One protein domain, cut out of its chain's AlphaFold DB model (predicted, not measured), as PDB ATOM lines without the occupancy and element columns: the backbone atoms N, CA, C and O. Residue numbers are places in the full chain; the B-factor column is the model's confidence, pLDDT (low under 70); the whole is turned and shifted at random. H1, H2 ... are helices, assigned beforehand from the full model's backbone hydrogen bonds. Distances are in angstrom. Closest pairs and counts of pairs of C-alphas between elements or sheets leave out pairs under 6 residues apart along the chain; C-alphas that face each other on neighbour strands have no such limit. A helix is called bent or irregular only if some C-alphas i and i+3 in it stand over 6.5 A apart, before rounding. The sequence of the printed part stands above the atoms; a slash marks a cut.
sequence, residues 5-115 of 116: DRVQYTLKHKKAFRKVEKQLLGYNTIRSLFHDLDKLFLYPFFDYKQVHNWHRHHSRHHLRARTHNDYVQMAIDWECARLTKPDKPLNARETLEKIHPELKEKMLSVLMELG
ATOM      1  N   ASP A   5      26.946 -16.424  27.332       89.31
ATOM      2  CA  ASP A   5      26.202 -16.882  28.517       89.31
ATOM      3  C   ASP A   5      25.597 -15.718  29.305       89.31
ATOM      4  O   ASP A   5      24.491 -15.819  29.834       89.31
ATOM      5  N   ARG A   6      26.283 -14.567  29.328       89.56
ATOM      6  CA  ARG A   6      25.787 -13.342  29.970       89.56
ATOM      7  C   ARG A   6      24.633 -12.729  29.191       89.56
ATOM      8  O   ARG A   6      23.684 -12.268  29.809       89.56
ATOM      9  N   VAL A   7      24.661 -12.794  27.859       90.62
ATOM     10  CA  VAL A   7      23.512 -12.422  27.017       90.62
ATOM     11  C   VAL A   7      22.296 -13.276  27.374       90.62
ATOM     12  O   VAL A   7      21.239 -12.731  27.681       90.62
ATOM     13  N   GLN A   8      22.446 -14.604  27.402       91.38
ATOM     14  CA  GLN A   8      21.343 -15.513  27.742       91.38
ATOM     15  C   GLN A   8      20.806 -15.266  29.153       91.38
ATOM     16  O   GLN A   8      19.595 -15.222  29.370       91.38
ATOM     17  N   TYR A   9      21.704 -15.052  30.108       90.69
ATOM     18  CA  TYR A   9      21.353 -14.707  31.475       90.69
ATOM     19  C   TYR A   9      20.575 -13.386  31.565       90.69
ATOM     20  O   TYR A   9      19.511 -13.344  32.180       90.69
ATOM     21  N   THR A  10      21.044 -12.326  30.903       91.94
ATOM     22  CA  THR A  10      20.369 -11.021  30.887       91.94
ATOM     23  C   THR A  10      18.996 -11.103  30.219       91.94
ATOM     24  O   THR A  10      18.041 -10.505  30.708       91.94
ATOM     25  N   LEU A  11      18.845 -11.899  29.156       93.06
ATOM     26  CA  LEU A  11      17.540 -12.145  28.533       93.06
ATOM     27  C   LEU A  11      16.570 -12.869  29.481       93.06
ATOM     28  O   LEU A  11      15.404 -12.476  29.577       93.06
ATOM     29  N   LYS A  12      17.040 -13.886  30.218       93.75
ATOM     30  CA  LYS A  12      16.236 -14.568  31.249       93.75
ATOM     31  C   LYS A  12      15.820 -13.602  32.357       93.75
ATOM     32  O   LYS A  12      14.643 -13.578  32.713       93.75
ATOM     33  N   HIS A  13      16.748 -12.774  32.842       94.31
ATOM     34  CA  HIS A  13      16.479 -11.747  33.853       94.31
ATOM     35  C   HIS A  13      15.431 -10.741  33.373       94.31
ATOM     36  O   HIS A  13      14.423 -10.556  34.043       94.31
ATOM     37  N   LYS A  14      15.573 -10.189  32.160       94.12
ATOM     38  CA  LYS A  14      14.573  -9.289  31.555       94.12
ATOM     39  C   LYS A  14      13.189  -9.937  31.447       94.12
ATOM     40  O   LYS A  14      12.179  -9.281  31.695       94.12
ATOM     41  N   LYS A  15      13.115 -11.225  31.088       94.81
ATOM     42  CA  LYS A  15      11.844 -11.966  31.030       94.81
ATOM     43  C   LYS A  15      11.218 -12.122  32.421       94.81
ATOM     44  O   LYS A  15      10.016 -11.906  32.560       94.81
ATOM     45  N   ALA A  16      12.014 -12.474  33.431       95.81
ATOM     46  CA  ALA A  16      11.553 -12.588  34.814       95.81
ATOM     47  C   ALA A  16      11.097 -11.233  35.369       95.81
ATOM     48  O   ALA A  16      10.002 -11.149  35.915       95.81
ATOM     49  N   PHE A  17      11.872 -10.175  35.128       96.06
ATOM     50  CA  PHE A  17      11.540  -8.803  35.501       96.06
ATOM     51  C   PHE A  17      10.169  -8.401  34.957       96.06
ATOM     52  O   PHE A  17       9.297  -8.000  35.715       96.06
ATOM     53  N   ARG A  18       9.930  -8.579  33.650       95.56
ATOM     54  CA  ARG A  18       8.633  -8.249  33.035       95.56
ATOM     55  C   ARG A  18       7.483  -9.077  33.602       95.56
ATOM     56  O   ARG A  18       6.374  -8.569  33.734       95.56
ATOM     57  N   LYS A  19       7.720 -10.350  33.928       96.38
ATOM     58  CA  LYS A  19       6.696 -11.193  34.556       96.38
ATOM     59  C   LYS A  19       6.320 -10.649  35.937       96.38
ATOM     60  O   LYS A  19       5.136 -10.462  36.185       96.38
ATOM     61  N   VAL A  20       7.313 -10.364  36.779       96.94
ATOM     62  CA  VAL A  20       7.106  -9.836  38.135       96.94
ATOM     63  C   VAL A  20       6.492  -8.437  38.092       96.94
ATOM     64  O   VAL A  20       5.508  -8.193  38.773       96.94
ATOM     65  N   GLU A  21       6.971  -7.547  37.220       97.06
ATOM     66  CA  GLU A  21       6.378  -6.216  37.036       97.06
ATOM     67  C   GLU A  21       4.887  -6.309  36.694       97.06
ATOM     68  O   GLU A  21       4.070  -5.640  37.317       97.06
ATOM     69  N   LYS A  22       4.512  -7.185  35.753       96.81
ATOM     70  CA  LYS A  22       3.105  -7.378  35.390       96.81
ATOM     71  C   LYS A  22       2.282  -7.954  36.545       96.81
ATOM     72  O   LYS A  22       1.105  -7.632  36.648       96.81
ATOM     73  N   GLN A  23       2.871  -8.804  37.386       97.00
ATOM     74  CA  GLN A  23       2.196  -9.352  38.566       97.00
ATOM     75  C   GLN A  23       1.945  -8.284  39.637       97.00
ATOM     76  O   GLN A  23       0.875  -8.293  40.230       97.00
ATOM     77  N   LEU A  24       2.898  -7.373  39.853       96.62
ATOM     78  CA  LEU A  24       2.816  -6.359  40.909       96.62
ATOM     79  C   LEU A  24       2.057  -5.098  40.470       96.62
ATOM     80  O   LEU A  24       1.295  -4.540  41.246       96.62
ATOM     81  N   LEU A  25       2.238  -4.651  39.224       95.62
ATOM     82  CA  LEU A  25       1.635  -3.417  38.702       95.62
ATOM     83  C   LEU A  25       0.388  -3.659  37.839       95.62
ATOM     84  O   LEU A  25      -0.312  -2.715  37.489       95.62
ATOM     85  N   GLY A  26       0.138  -4.901  37.413       96.62
ATOM     86  CA  GLY A  26      -0.921  -5.251  36.457       96.62
ATOM     87  C   GLY A  26      -0.562  -5.011  34.982       96.62
ATOM     88  O   GLY A  26      -1.234  -5.525  34.086       96.62
ATOM     89  N   TYR A  27       0.522  -4.288  34.690       95.19
ATOM     90  CA  TYR A  27       0.982  -3.979  33.331       95.19
ATOM     91  C   TYR A  27       2.514  -3.938  33.243       95.19
ATOM     92  O   TYR A  27       3.205  -3.977  34.256       95.19
ATOM     93  N   ASN A  28       3.054  -3.878  32.020       94.81
ATOM     94  CA  ASN A  28       4.486  -3.666  31.802       94.81
ATOM     95  C   ASN A  28       4.783  -2.222  31.408       94.81
ATOM     96  O   ASN A  28       4.152  -1.692  30.494       94.81
ATOM     97  N   THR A  29       5.771  -1.601  32.051       92.62
ATOM     98  CA  THR A  29       6.178  -0.229  31.725       92.62
ATOM     99  C   THR A  29       7.117  -0.193  30.517       92.62
ATOM    100  O   THR A  29       7.801  -1.162  30.194       92.62
ATOM    101  N   ILE A  30       7.240   0.969  29.867       88.31
ATOM    102  CA  ILE A  30       8.275   1.181  28.838       88.31
ATOM    103  C   ILE A  30       9.677   0.984  29.440       88.31
ATOM    104  O   ILE A  30      10.573   0.448  28.791       88.31
ATOM    105  N   ARG A  31       9.868   1.360  30.710       84.75
ATOM    106  CA  ARG A  31      11.152   1.227  31.410       84.75
ATOM    107  C   ARG A  31      11.589  -0.234  31.531       84.75
ATOM    108  O   ARG A  31      12.768  -0.509  31.321       84.75
ATOM    109  N   SER A  32      10.673  -1.181  31.741       81.44
ATOM    110  CA  SER A  32      11.031  -2.605  31.784       81.44
ATOM    111  C   SER A  32      11.460  -3.183  30.437       81.44
ATOM    112  O   SER A  32      12.272  -4.110  30.392       81.44
ATOM    113  N   LEU A  33      10.986  -2.616  29.321       83.56
ATOM    114  CA  LEU A  33      11.467  -2.993  27.988       83.56
ATOM    115  C   LEU A  33      12.950  -2.638  27.824       83.56
ATOM    116  O   LEU A  33      13.733  -3.450  27.319       83.56
ATOM    117  N   PHE A  34      13.346  -1.464  28.321       86.12
ATOM    118  CA  PHE A  34      14.723  -0.969  28.272       86.12
ATOM    119  C   PHE A  34      15.611  -1.462  29.426       86.12
ATOM    120  O   PHE A  34      16.831  -1.346  29.324       86.12
ATOM    121  N   HIS A  35      15.044  -2.077  30.471       86.19
ATOM    122  CA  HIS A  35      15.792  -2.617  31.616       86.19
ATOM    123  C   HIS A  35      16.921  -3.546  31.170       86.19
ATOM    124  O   HIS A  35      16.662  -4.500  30.442       86.19
ATOM    125  N   ASP A  36      18.165  -3.286  31.571       87.44
ATOM    126  CA  ASP A  36      19.351  -4.066  31.175       87.44
ATOM    127  C   ASP A  36      19.618  -4.168  29.648       87.44
ATOM    128  O   ASP A  36      20.392  -5.023  29.205       87.44
ATOM    129  N   LEU A  37      18.982  -3.344  28.798       89.19
ATOM    130  CA  LEU A  37      19.200  -3.397  27.341       89.19
ATOM    131  C   LEU A  37      20.611  -2.936  26.945       89.19
ATOM    132  O   LEU A  37      21.196  -3.476  26.007       89.19
ATOM    133  N   ASP A  38      21.171  -1.994  27.697       87.94
ATOM    134  CA  ASP A  38      22.546  -1.522  27.558       87.94
ATOM    135  C   ASP A  38      23.556  -2.673  27.618       87.94
ATOM    136  O   ASP A  38      24.449  -2.757  26.777       87.94
ATOM    137  N   LYS A  39      23.369  -3.631  28.536       88.81
ATOM    138  CA  LYS A  39      24.237  -4.809  28.646       88.81
ATOM    139  C   LYS A  39      24.254  -5.601  27.344       88.81
ATOM    140  O   LYS A  39      25.324  -5.950  26.856       88.81
ATOM    141  N   LEU A  40      23.075  -5.866  26.778       90.81
ATOM    142  CA  LEU A  40      22.930  -6.635  25.539       90.81
ATOM    143  C   LEU A  40      23.588  -5.934  24.352       90.81
ATOM    144  O   LEU A  40      24.216  -6.605  23.536       90.81
ATOM    145  N   PHE A  41      23.477  -4.607  24.286       90.81
ATOM    146  CA  PHE A  41      24.117  -3.812  23.246       90.81
ATOM    147  C   PHE A  41      25.641  -3.764  23.404       90.81
ATOM    148  O   PHE A  41      26.355  -3.804  22.411       90.81
ATOM    149  N   LEU A  42      26.151  -3.717  24.637       90.94
ATOM    150  CA  LEU A  42      27.584  -3.579  24.916       90.94
ATOM    151  C   LEU A  42      28.347  -4.914  24.927       90.94
ATOM    152  O   LEU A  42      29.547  -4.930  24.652       90.94
ATOM    153  N   TYR A  43      27.688  -6.042  25.219       92.06
ATOM    154  CA  TYR A  43      28.330  -7.363  25.290       92.06
ATOM    155  C   TYR A  43      29.109  -7.801  24.038       92.06
ATOM    156  O   TYR A  43      30.120  -8.486  24.226       92.06
ATOM    157  N   PRO A  44      28.703  -7.460  22.798       91.38
ATOM    158  CA  PRO A  44      29.492  -7.749  21.604       91.38
ATOM    159  C   PRO A  44      30.816  -6.975  21.534       91.38
ATOM    160  O   PRO A  44      31.770  -7.487  20.956       91.38
ATOM    161  N   PHE A  45      30.879  -5.777  22.127       90.44
ATOM    162  CA  PHE A  45      31.989  -4.832  21.958       90.44
ATOM    163  C   PHE A  45      32.972  -4.818  23.138       90.44
ATOM    164  O   PHE A  45      34.152  -4.540  22.947       90.44
ATOM    165  N   PHE A  46      32.516  -5.149  24.350       91.62
ATOM    166  CA  PHE A  46      33.301  -4.984  25.580       91.62
ATOM    167  C   PHE A  46      33.377  -6.262  26.426       91.62
ATOM    168  O   PHE A  46      32.551  -7.172  26.319       91.62
ATOM    169  N   ASP A  47      34.380  -6.349  27.302       91.00
ATOM    170  CA  ASP A  47      34.455  -7.405  28.315       91.00
ATOM    171  C   ASP A  47      33.362  -7.268  29.371       91.00
ATOM    172  O   ASP A  47      32.937  -6.165  29.720       91.00
ATOM    173  N   TYR A  48      32.955  -8.397  29.961       88.00
ATOM    174  CA  TYR A  48      31.933  -8.427  31.010       88.00
ATOM    175  C   TYR A  48      32.186  -7.403  32.126       88.00
ATOM    176  O   TYR A  48      31.255  -6.711  32.532       88.00
ATOM    177  N   LYS A  49      33.432  -7.273  32.606       90.81
ATOM    178  CA  LYS A  49      33.778  -6.338  33.689       90.81
ATOM    179  C   LYS A  49      33.544  -4.879  33.282       90.81
ATOM    180  O   LYS A  49      33.034  -4.103  34.085       90.81
ATOM    181  N   GLN A  50      33.859  -4.522  32.036       91.62
ATOM    182  CA  GLN A  50      33.615  -3.181  31.499       91.62
ATOM    183  C   GLN A  50      32.112  -2.905  31.400       91.62
ATOM    184  O   GLN A  50      31.647  -1.891  31.913       91.62
ATOM    185  N   VAL A  51      31.343  -3.845  30.834       91.12
ATOM    186  CA  VAL A  51      29.878  -3.731  30.724       91.12
ATOM    187  C   VAL A  51      29.222  -3.638  32.103       91.12
ATOM    188  O   VAL A  51      28.356  -2.798  32.324       91.12
ATOM    189  N   HIS A  52      29.652  -4.468  33.056       88.62
ATOM    190  CA  HIS A  52      29.139  -4.469  34.425       88.62
ATOM    191  C   HIS A  52      29.363  -3.121  35.119       88.62
ATOM    192  O   HIS A  52      28.427  -2.563  35.694       88.62
ATOM    193  N   ASN A  53      30.582  -2.583  35.037       90.12
ATOM    194  CA  ASN A  53      30.922  -1.299  35.644       90.12
ATOM    195  C   ASN A  53      30.163  -0.145  34.981       90.12
ATOM    196  O   ASN A  53      29.609   0.699  35.684       90.12
ATOM    197  N   TRP A  54      30.090  -0.139  33.646       90.31
ATOM    198  CA  TRP A  54      29.335   0.864  32.896       90.31
ATOM    199  C   TRP A  54      27.863   0.860  33.309       90.31
ATOM    200  O   TRP A  54      27.325   1.907  33.671       90.31
ATOM    201  N   HIS A  55      27.243  -0.319  33.346       89.00
ATOM    202  CA  HIS A  55      25.840  -0.474  33.706       89.00
ATOM    203  C   HIS A  55      25.561   0.005  35.132       89.00
ATOM    204  O   HIS A  55      24.640   0.785  35.345       89.00
ATOM    205  N   ARG A  56      26.371  -0.403  36.119       85.69
ATOM    206  CA  ARG A  56      26.190   0.043  37.512       85.69
ATOM    207  C   ARG A  56      26.355   1.551  37.677       85.69
ATOM    208  O   ARG A  56      25.741   2.131  38.565       85.69
ATOM    209  N   HIS A  57      27.181   2.181  36.845       85.75
ATOM    210  CA  HIS A  57      27.372   3.622  36.889       85.75
ATOM    211  C   HIS A  57      26.192   4.378  36.252       85.75
ATOM    212  O   HIS A  57      25.729   5.369  36.810       85.75
ATOM    213  N   HIS A  58      25.671   3.929  35.111       83.31
ATOM    214  CA  HIS A  58      24.667   4.692  34.357       83.31
ATOM    215  C   HIS A  58      23.216   4.325  34.703       83.31
ATOM    216  O   HIS A  58      22.315   5.150  34.550       83.31
ATOM    217  N   SER A  59      22.971   3.119  35.219       80.38
ATOM    218  CA  SER A  59      21.625   2.650  35.546       80.38
ATOM    219  C   SER A  59      21.152   3.162  36.902       80.38
ATOM    220  O   SER A  59      21.655   2.780  37.958       80.38
ATOM    221  N   ARG A  60      20.115   4.005  36.878       77.19
ATOM    222  CA  ARG A  60      19.556   4.666  38.071       77.19
ATOM    223  C   ARG A  60      18.933   3.709  39.089       77.19
ATOM    224  O   ARG A  60      18.858   4.064  40.257       77.19
ATOM    225  N   HIS A  61      18.538   2.505  38.678       74.12
ATOM    226  CA  HIS A  61      18.008   1.482  39.586       74.12
ATOM    227  C   HIS A  61      19.096   0.779  40.432       74.12
ATOM    228  O   HIS A  61      18.757  -0.032  41.283       74.12
ATOM    229  N   HIS A  62      20.393   1.098  40.257       71.81
ATOM    230  CA  HIS A  62      21.487   0.626  41.128       71.81
ATOM    231  C   HIS A  62      21.921   1.720  42.109       71.81
ATOM    232  O   HIS A  62      22.852   2.469  41.822       71.81
ATOM    233  N   LEU A  63      21.249   1.831  43.263       70.62
ATOM    234  CA  LEU A  63      21.597   2.743  44.379       70.62
ATOM    235  C   LEU A  63      21.722   4.240  44.010       70.62
ATOM    236  O   LEU A  63      22.192   5.054  44.800       70.62
ATOM    237  N   ARG A  64      21.282   4.620  42.806       76.56
ATOM    238  CA  ARG A  64      21.226   5.996  42.285       76.56
ATOM    239  C   ARG A  64      19.779   6.433  42.034       76.56
ATOM    240  O   ARG A  64      19.529   7.347  41.244       76.56
ATOM    241  N   ALA A  65      18.829   5.767  42.689       81.38
ATOM    242  CA  ALA A  65      17.407   6.015  42.534       81.38
ATOM    243  C   ALA A  65      17.054   7.404  43.078       81.38
ATOM    244  O   ALA A  65      17.389   7.753  44.212       81.38
ATOM    245  N   ARG A  66      16.379   8.217  42.261       84.75
ATOM    246  CA  ARG A  66      15.949   9.570  42.665       84.75
ATOM    247  C   ARG A  66      14.443   9.749  42.592       84.75
ATOM    248  O   ARG A  66      13.900  10.566  43.319       84.75
ATOM    249  N   THR A  67      13.783   9.011  41.705       90.12
ATOM    250  CA  THR A  67      12.330   9.078  41.514       90.12
ATOM    251  C   THR A  67      11.666   7.826  42.060       90.12
ATOM    252  O   THR A  67      12.289   6.768  42.089       90.12
ATOM    253  N   HIS A  68      10.390   7.927  42.428       91.88
ATOM    254  CA  HIS A  68       9.585   6.777  42.842       91.88
ATOM    255  C   HIS A  68       9.670   5.619  41.825       91.88
ATOM    256  O   HIS A  68      10.008   4.496  42.181       91.88
ATOM    257  N   ASN A  69       9.548   5.917  40.528       90.94
ATOM    258  CA  ASN A  69       9.683   4.923  39.457       90.94
ATOM    259  C   ASN A  69      11.090   4.291  39.341       90.94
ATOM    260  O   ASN A  69      11.240   3.249  38.696       90.94
ATOM    261  N   ASP A  70      12.140   4.919  39.884       91.62
ATOM    262  CA  ASP A  70      13.468   4.294  39.992       91.62
ATOM    263  C   ASP A  70      13.478   3.265  41.136       91.62
ATOM    264  O   ASP A  70      14.019   2.173  40.969       91.62
ATOM    265  N   TYR A  71      12.836   3.586  42.267       94.12
ATOM    266  CA  TYR A  71      12.691   2.679  43.409       94.12
ATOM    267  C   TYR A  71      11.779   1.485  43.092       94.12
ATOM    268  O   TYR A  71      12.128   0.360  43.436       94.12
ATOM    269  N   VAL A  72      10.682   1.685  42.352       94.75
ATOM    270  CA  VAL A  72       9.811   0.590  41.877       94.75
ATOM    271  C   VAL A  72      10.591  -0.404  41.013       94.75
ATOM    272  O   VAL A  72      10.511  -1.610  41.225       94.75
ATOM    273  N   GLN A  73      11.409   0.082  40.073       94.06
ATOM    274  CA  GLN A  73      12.269  -0.802  39.277       94.06
ATOM    275  C   GLN A  73      13.273  -1.562  40.141       94.06
ATOM    276  O   GLN A  73      13.518  -2.735  39.884       94.06
ATOM    277  N   MET A  74      13.847  -0.912  41.154       94.81
ATOM    278  CA  MET A  74      14.780  -1.557  42.076       94.81
ATOM    279  C   MET A  74      14.091  -2.652  42.902       94.81
ATOM    280  O   MET A  74      14.635  -3.746  43.010       94.81
ATOM    281  N   ALA A  75      12.875  -2.401  43.403       96.00
ATOM    282  CA  ALA A  75      12.066  -3.399  44.102       96.00
ATOM    283  C   ALA A  75      11.794  -4.624  43.217       96.00
ATOM    284  O   ALA A  75      12.032  -5.754  43.635       96.00
ATOM    285  N   ILE A  76      11.367  -4.402  41.970       96.25
ATOM    286  CA  ILE A  76      11.107  -5.482  41.009       96.25
ATOM    287  C   ILE A  76      12.399  -6.235  40.661       96.25
ATOM    288  O   ILE A  76      12.374  -7.460  40.563       96.25
ATOM    289  N   ASP A  77      13.528  -5.533  40.494       94.69
ATOM    290  CA  ASP A  77      14.823  -6.156  40.194       94.69
ATOM    291  C   ASP A  77      15.277  -7.084  41.326       94.69
ATOM    292  O   ASP A  77      15.740  -8.196  41.058       94.69
ATOM    293  N   TRP A  78      15.101  -6.652  42.580       95.50
ATOM    294  CA  TRP A  78      15.369  -7.476  43.757       95.50
ATOM    295  C   TRP A  78      14.416  -8.668  43.825       95.50
ATOM    296  O   TRP A  78      14.857  -9.801  44.004       95.50
ATOM    297  N   GLU A  79      13.124  -8.436  43.597       96.62
ATOM    298  CA  GLU A  79      12.104  -9.475  43.681       96.62
ATOM    299  C   GLU A  79      12.313 -10.574  42.633       96.62
ATOM    300  O   GLU A  79      12.245 -11.767  42.938       96.62
ATOM    301  N   CYS A  80      12.634 -10.196  41.393       95.44
ATOM    302  CA  CYS A  80      12.819 -11.148  40.307       95.44
ATOM    303  C   CYS A  80      14.216 -11.788  40.277       95.44
ATOM    304  O   CYS A  80      14.407 -12.778  39.560       95.44
ATOM    305  N   ALA A  81      15.198 -11.264  41.026       93.81
ATOM    306  CA  ALA A  81      16.571 -11.777  41.030       93.81
ATOM    307  C   ALA A  81      16.618 -13.272  41.376       93.81
ATOM    308  O   ALA A  81      17.210 -14.050  40.621       93.81
ATOM    309  N   ARG A  82      15.915 -13.696  42.432       91.94
ATOM    310  CA  ARG A  82      15.878 -15.101  42.876       91.94
ATOM    311  C   ARG A  82      15.350 -16.085  41.833       91.94
ATOM    312  O   ARG A  82      15.698 -17.258  41.853       91.94
ATOM    313  N   LEU A  83      14.549 -15.613  40.875       92.19
ATOM    314  CA  LEU A  83      13.980 -16.458  39.817       92.19
ATOM    315  C   LEU A  83      15.001 -16.838  38.741       92.19
ATOM    316  O   LEU A  83      14.765 -17.759  37.960       92.19
ATOM    317  N   THR A  84      16.107 -16.099  38.643       89.06
ATOM    318  CA  THR A  84      17.101 -16.281  37.573       89.06
ATOM    319  C   THR A  84      18.523 -16.476  38.082       89.06
ATOM    320  O   THR A  84      19.398 -16.848  37.298       89.06
ATOM    321  N   LYS A  85      18.758 -16.242  39.377       86.31
ATOM    322  CA  LYS A  85      20.080 -16.207  40.008       86.31
ATOM    323  C   LYS A  85      20.064 -17.115  41.242       86.31
ATOM    324  O   LYS A  85      19.662 -16.657  42.309       86.31
ATOM    325  N   PRO A  86      20.474 -18.391  41.115       85.56
ATOM    326  CA  PRO A  86      20.489 -19.326  42.243       85.56
ATOM    327  C   PRO A  86      21.343 -18.837  43.423       85.56
ATOM    328  O   PRO A  86      21.057 -19.156  44.570       85.56
ATOM    329  N   ASP A  87      22.365 -18.026  43.140       88.19
ATOM    330  CA  ASP A  87      23.251 -17.387  44.116       88.19
ATOM    331  C   ASP A  87      22.618 -16.191  44.851       88.19
ATOM    332  O   ASP A  87      23.187 -15.700  45.824       88.19
ATOM    333  N   LYS A  88      21.447 -15.707  44.411       90.19
ATOM    334  CA  LYS A  88      20.725 -14.584  45.028       90.19
ATOM    335  C   LYS A  88      19.331 -15.023  45.470       90.19
ATOM    336  O   LYS A  88      18.353 -14.652  44.825       90.19
ATOM    337  N   PRO A  89      19.223 -15.815  46.549       94.19
ATOM    338  CA  PRO A  89      17.958 -16.429  46.947       94.19
ATOM    339  C   PRO A  89      16.957 -15.444  47.568       94.19
ATOM    340  O   PRO A  89      15.770 -15.753  47.630       94.19
ATOM    341  N   LEU A  90      17.426 -14.281  48.027       96.38
ATOM    342  CA  LEU A  90      16.616 -13.323  48.776       96.38
ATOM    343  C   LEU A  90      15.494 -12.721  47.919       96.38
ATOM    344  O   LEU A  90      15.691 -12.411  46.741       96.38
ATOM    345  N   ASN A  91      14.329 -12.510  48.531       96.88
ATOM    346  CA  ASN A  91      13.274 -11.670  47.959       96.88
ATOM    347  C   ASN A  91      13.569 -10.167  48.144       96.88
ATOM    348  O   ASN A  91      14.600  -9.796  48.715       96.88
ATOM    349  N   ALA A  92      12.694  -9.283  47.652       96.94
ATOM    350  CA  ALA A  92      12.921  -7.841  47.758       96.94
ATOM    351  C   ALA A  92      12.984  -7.336  49.208       96.94
ATOM    352  O   ALA A  92      13.845  -6.516  49.533       96.94
ATOM    353  N   ARG A  93      12.124  -7.856  50.090       96.88
ATOM    354  CA  ARG A  93      12.067  -7.468  51.504       96.88
ATOM    355  C   ARG A  93      13.304  -7.919  52.270       96.88
ATOM    356  O   ARG A  93      13.943  -7.123  52.948       96.88
ATOM    357  N   GLU A  94      13.711  -9.165  52.078       97.44
ATOM    358  CA  GLU A  94      14.946  -9.694  52.649       97.44
ATOM    359  C   GLU A  94      16.184  -8.979  52.101       97.44
ATOM    360  O   GLU A  94      17.139  -8.755  52.841       97.44
ATOM    361  N   THR A  95      16.181  -8.611  50.816       96.62
ATOM    362  CA  THR A  95      17.260  -7.815  50.215       96.62
ATOM    363  C   THR A  95      17.360  -6.449  50.891       96.62
ATOM    364  O   THR A  95      18.464  -6.023  51.236       96.62
ATOM    365  N   LEU A  96      16.224  -5.791  51.147       96.75
ATOM    366  CA  LEU A  96      16.189  -4.530  51.880       96.75
ATOM    367  C   LEU A  96      16.749  -4.685  53.298       96.75
ATOM    368  O   LEU A  96      17.573  -3.886  53.721       96.75
ATOM    369  N   GLU A  97      16.327  -5.716  54.024       96.12
ATOM    370  CA  GLU A  97      16.713  -5.909  55.424       96.12
ATOM    371  C   GLU A  97      18.174  -6.344  55.593       96.12
ATOM    372  O   GLU A  97      18.848  -5.873  56.507       96.12
ATOM    373  N   LYS A  98      18.667  -7.239  54.728       96.69
ATOM    374  CA  LYS A  98      19.983  -7.884  54.883       96.69
ATOM    375  C   LYS A  98      21.106  -7.177  54.125       96.69
ATOM    376  O   LYS A  98      22.253  -7.262  54.553       96.69
ATOM    377  N   ILE A  99      20.806  -6.549  52.985       94.88
ATOM    378  CA  ILE A  99      21.830  -6.005  52.072       94.88
ATOM    379  C   ILE A  99      21.786  -4.478  52.015       94.88
ATOM    380  O   ILE A  99      22.846  -3.860  51.977       94.88
ATOM    381  N   HIS A 100      20.589  -3.882  52.017       94.38
ATOM    382  CA  HIS A 100      20.408  -2.436  51.846       94.38
ATOM    383  C   HIS A 100      19.595  -1.756  52.966       94.38
ATOM    384  O   HIS A 100      18.672  -0.986  52.660       94.38
ATOM    385  N   PRO A 101      19.895  -1.996  54.261       95.38
ATOM    386  CA  PRO A 101      19.115  -1.427  55.361       95.38
ATOM    387  C   PRO A 101      19.110   0.110  55.355       95.38
ATOM    388  O   PRO A 101      18.154   0.724  55.827       95.38
ATOM    389  N   GLU A 102      20.122   0.745  54.760       94.00
ATOM    390  CA  GLU A 102      20.216   2.195  54.577       94.00
ATOM    391  C   GLU A 102      19.097   2.782  53.701       94.00
ATOM    392  O   GLU A 102      18.813   3.975  53.774       94.00
ATOM    393  N   LEU A 103      18.440   1.960  52.876       94.06
ATOM    394  CA  LEU A 103      17.344   2.386  52.006       94.06
ATOM    395  C   LEU A 103      15.961   2.155  52.619       94.06
ATOM    396  O   LEU A 103      14.960   2.445  51.960       94.06
ATOM    397  N   LYS A 104      15.881   1.650  53.858       93.94
ATOM    398  CA  LYS A 104      14.627   1.219  54.491       93.94
ATOM    399  C   LYS A 104      13.547   2.296  54.487       93.94
ATOM    400  O   LYS A 104      12.417   1.996  54.122       93.94
ATOM    401  N   GLU A 105      13.898   3.538  54.809       91.12
ATOM    402  CA  GLU A 105      12.954   4.665  54.843       91.12
ATOM    403  C   GLU A 105      12.242   4.883  53.497       91.12
ATOM    404  O   GLU A 105      11.044   5.142  53.461       91.12
ATOM    405  N   LYS A 106      12.965   4.728  52.381       91.69
ATOM    406  CA  LYS A 106      12.430   4.977  51.033       91.69
ATOM    407  C   LYS A 106      11.825   3.737  50.394       91.69
ATOM    408  O   LYS A 106      10.876   3.846  49.629       91.69
ATOM    409  N   MET A 107      12.413   2.572  50.646       95.12
ATOM    410  CA  MET A 107      12.005   1.329  49.999       95.12
ATOM    411  C   MET A 107      10.842   0.652  50.702       95.12
ATOM    412  O   MET A 107      10.078  -0.028  50.029       95.12
ATOM    413  N   LEU A 108      10.673   0.825  52.016       95.56
ATOM    414  CA  LEU A 108       9.598   0.145  52.733       95.56
ATOM    415  C   LEU A 108       8.213   0.564  52.221       95.56
ATOM    416  O   LEU A 108       7.372  -0.305  52.012       95.56
ATOM    417  N   SER A 109       8.000   1.857  51.951       95.12
ATOM    418  CA  SER A 109       6.753   2.346  51.346       95.12
ATOM    419  C   SER A 109       6.526   1.752  49.956       95.12
ATOM    420  O   SER A 109       5.453   1.228  49.686       95.12
ATOM    421  N   VAL A 110       7.560   1.735  49.112       96.81
ATOM    422  CA  VAL A 110       7.488   1.165  47.758       96.81
ATOM    423  C   VAL A 110       7.168  -0.329  47.789       96.81
ATOM    424  O   VAL A 110       6.354  -0.791  46.998       96.81
ATOM    425  N   LEU A 111       7.777  -1.100  48.695       97.25
ATOM    426  CA  LEU A 111       7.467  -2.525  48.836       97.25
ATOM    427  C   LEU A 111       6.014  -2.734  49.272       97.25
ATOM    428  O   LEU A 111       5.308  -3.514  48.642       97.25
ATOM    429  N   MET A 112       5.539  -1.973  50.262       96.31
ATOM    430  CA  MET A 112       4.146  -2.037  50.709       96.31
ATOM    431  C   MET A 112       3.149  -1.700  49.595       96.31
ATOM    432  O   MET A 112       2.150  -2.397  49.447       96.31
ATOM    433  N   GLU A 113       3.422  -0.666  48.793       96.31
ATOM    434  CA  GLU A 113       2.591  -0.287  47.641       96.31
ATOM    435  C   GLU A 113       2.501  -1.406  46.593       96.31
ATOM    436  O   GLU A 113       1.454  -1.599  45.978       96.31
ATOM    437  N   LEU A 114       3.584  -2.167  46.414       96.06
ATOM    438  CA  LEU A 114       3.646  -3.317  45.512       96.06
ATOM    439  C   LEU A 114       3.101  -4.611  46.141       96.06
ATOM    440  O   LEU A 114       3.024  -5.626  45.452       96.06
ATOM    441  N   GLY A 115       2.743  -4.602  47.429       95.94
ATOM    442  CA  GLY A 115       2.311  -5.788  48.171       95.94
ATOM    443  C   GLY A 115       3.436  -6.790  48.475       95.94
ATOM    444  O   GLY A 115       3.167  -7.992  48.532       95.94
TER     445      GLY A 115
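What this domain is: This is residues 5 to 115 of the 116 residues of an uncharacterized protein of Ruminococcus sp. AM36-17 (UniProt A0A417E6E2). A long helix, H1, runs along one side of the domain; H5 crosses its later half, and the hairpin of H6 and H7 packs on H5, so that H5 lies between H1 and that hairpin. At the other end, the hairpin of H3 and H4 packs on the beginning of H1 through H3, while short H2 packs on H1 farther along. The printed part has 111 residues with seven named helices, H1 to H7 in order, and no named strand; the class is all helix. The whole is compact, with a radius of gyration of the C-alphas of 13.7 A and spans of 40 by 28 by 27 A.

How they stand to each other: H1, residues 5 to 25, is a hub with three touching helices. Its residues 14 to 21 touch H2, residues 30 to 34; the closest C-alphas, of Arg 18 and Ser 32, are 6.3 A apart. Its residues 7 to 10 touch H3, residues 37 to 42, at a shallow tilt of 12 degrees, opposite ways; the closest C-alphas, of Val 7 and Leu 40, are 6.0 A apart. H3 touches H4, residues 48 to 58, in a hairpin at a steep tilt of 45 degrees, with the C-alphas of Lys 39 and Val 51 closest at 6.1 A. H5, residues 68 to 81, is the other hub: its residues 76 to 81 touch residues 13 to 21 of H1 at a steep tilt of 61 degrees, opposite ways, closest at the C-alphas of Phe 17 and Cys 80, 5.5 A. Residues 75 to 79 of H5 touch H6, residues 92 to 98, about perpendicular at 86 degrees; the closest C-alphas, of Glu 79 and Ala 92, are 4.5 A apart. Residues 106 to 111 of H7, residues 101 to 113, touch H5, also about perpendicular at 86 degrees, closest at the C-alphas of Val 72 and Val 110, 6.3 A. H6 and H7 form a hairpin at a shallow tilt of 22 degrees, with the C-alphas of Leu 96 and Lys 104 closest at 6.5 A. H4 and H5 are apart. Of the 6 pairs of helices that touch and have a tilt, H1 and H2 being left out since H2 has under 6 residues, 2 are at a shallow tilt, and the helix packing is mostly crossed, but only just. Every O i to N i+4 pair is within hydrogen-bond range in H1 to H6, and 5 of 9 are in H7.

Where its parts are: H1 begins at C-alpha 5, (26.202, -16.882, 28.517), and is 29.8 A long. H2 is 6.8 A, H3 8.7 A and H4 15.4 A. H5 begins at C-alpha 68, (9.585, 6.777, 42.842), and is 19.9 A long; H6 is 10.0 A. H7, 18.3 A, ends at C-alpha 113, (2.591, -0.287, 47.641); it is irregular, with C-alphas 102 and 105 7.7 A apart.

The domain as a whole: The C-alphas farthest apart, of Phe 45 and Met 112, are 40.1 A apart. The printed part has no cut and no long link. Its mean pLDDT is 91.5, and no printed residue is under 70.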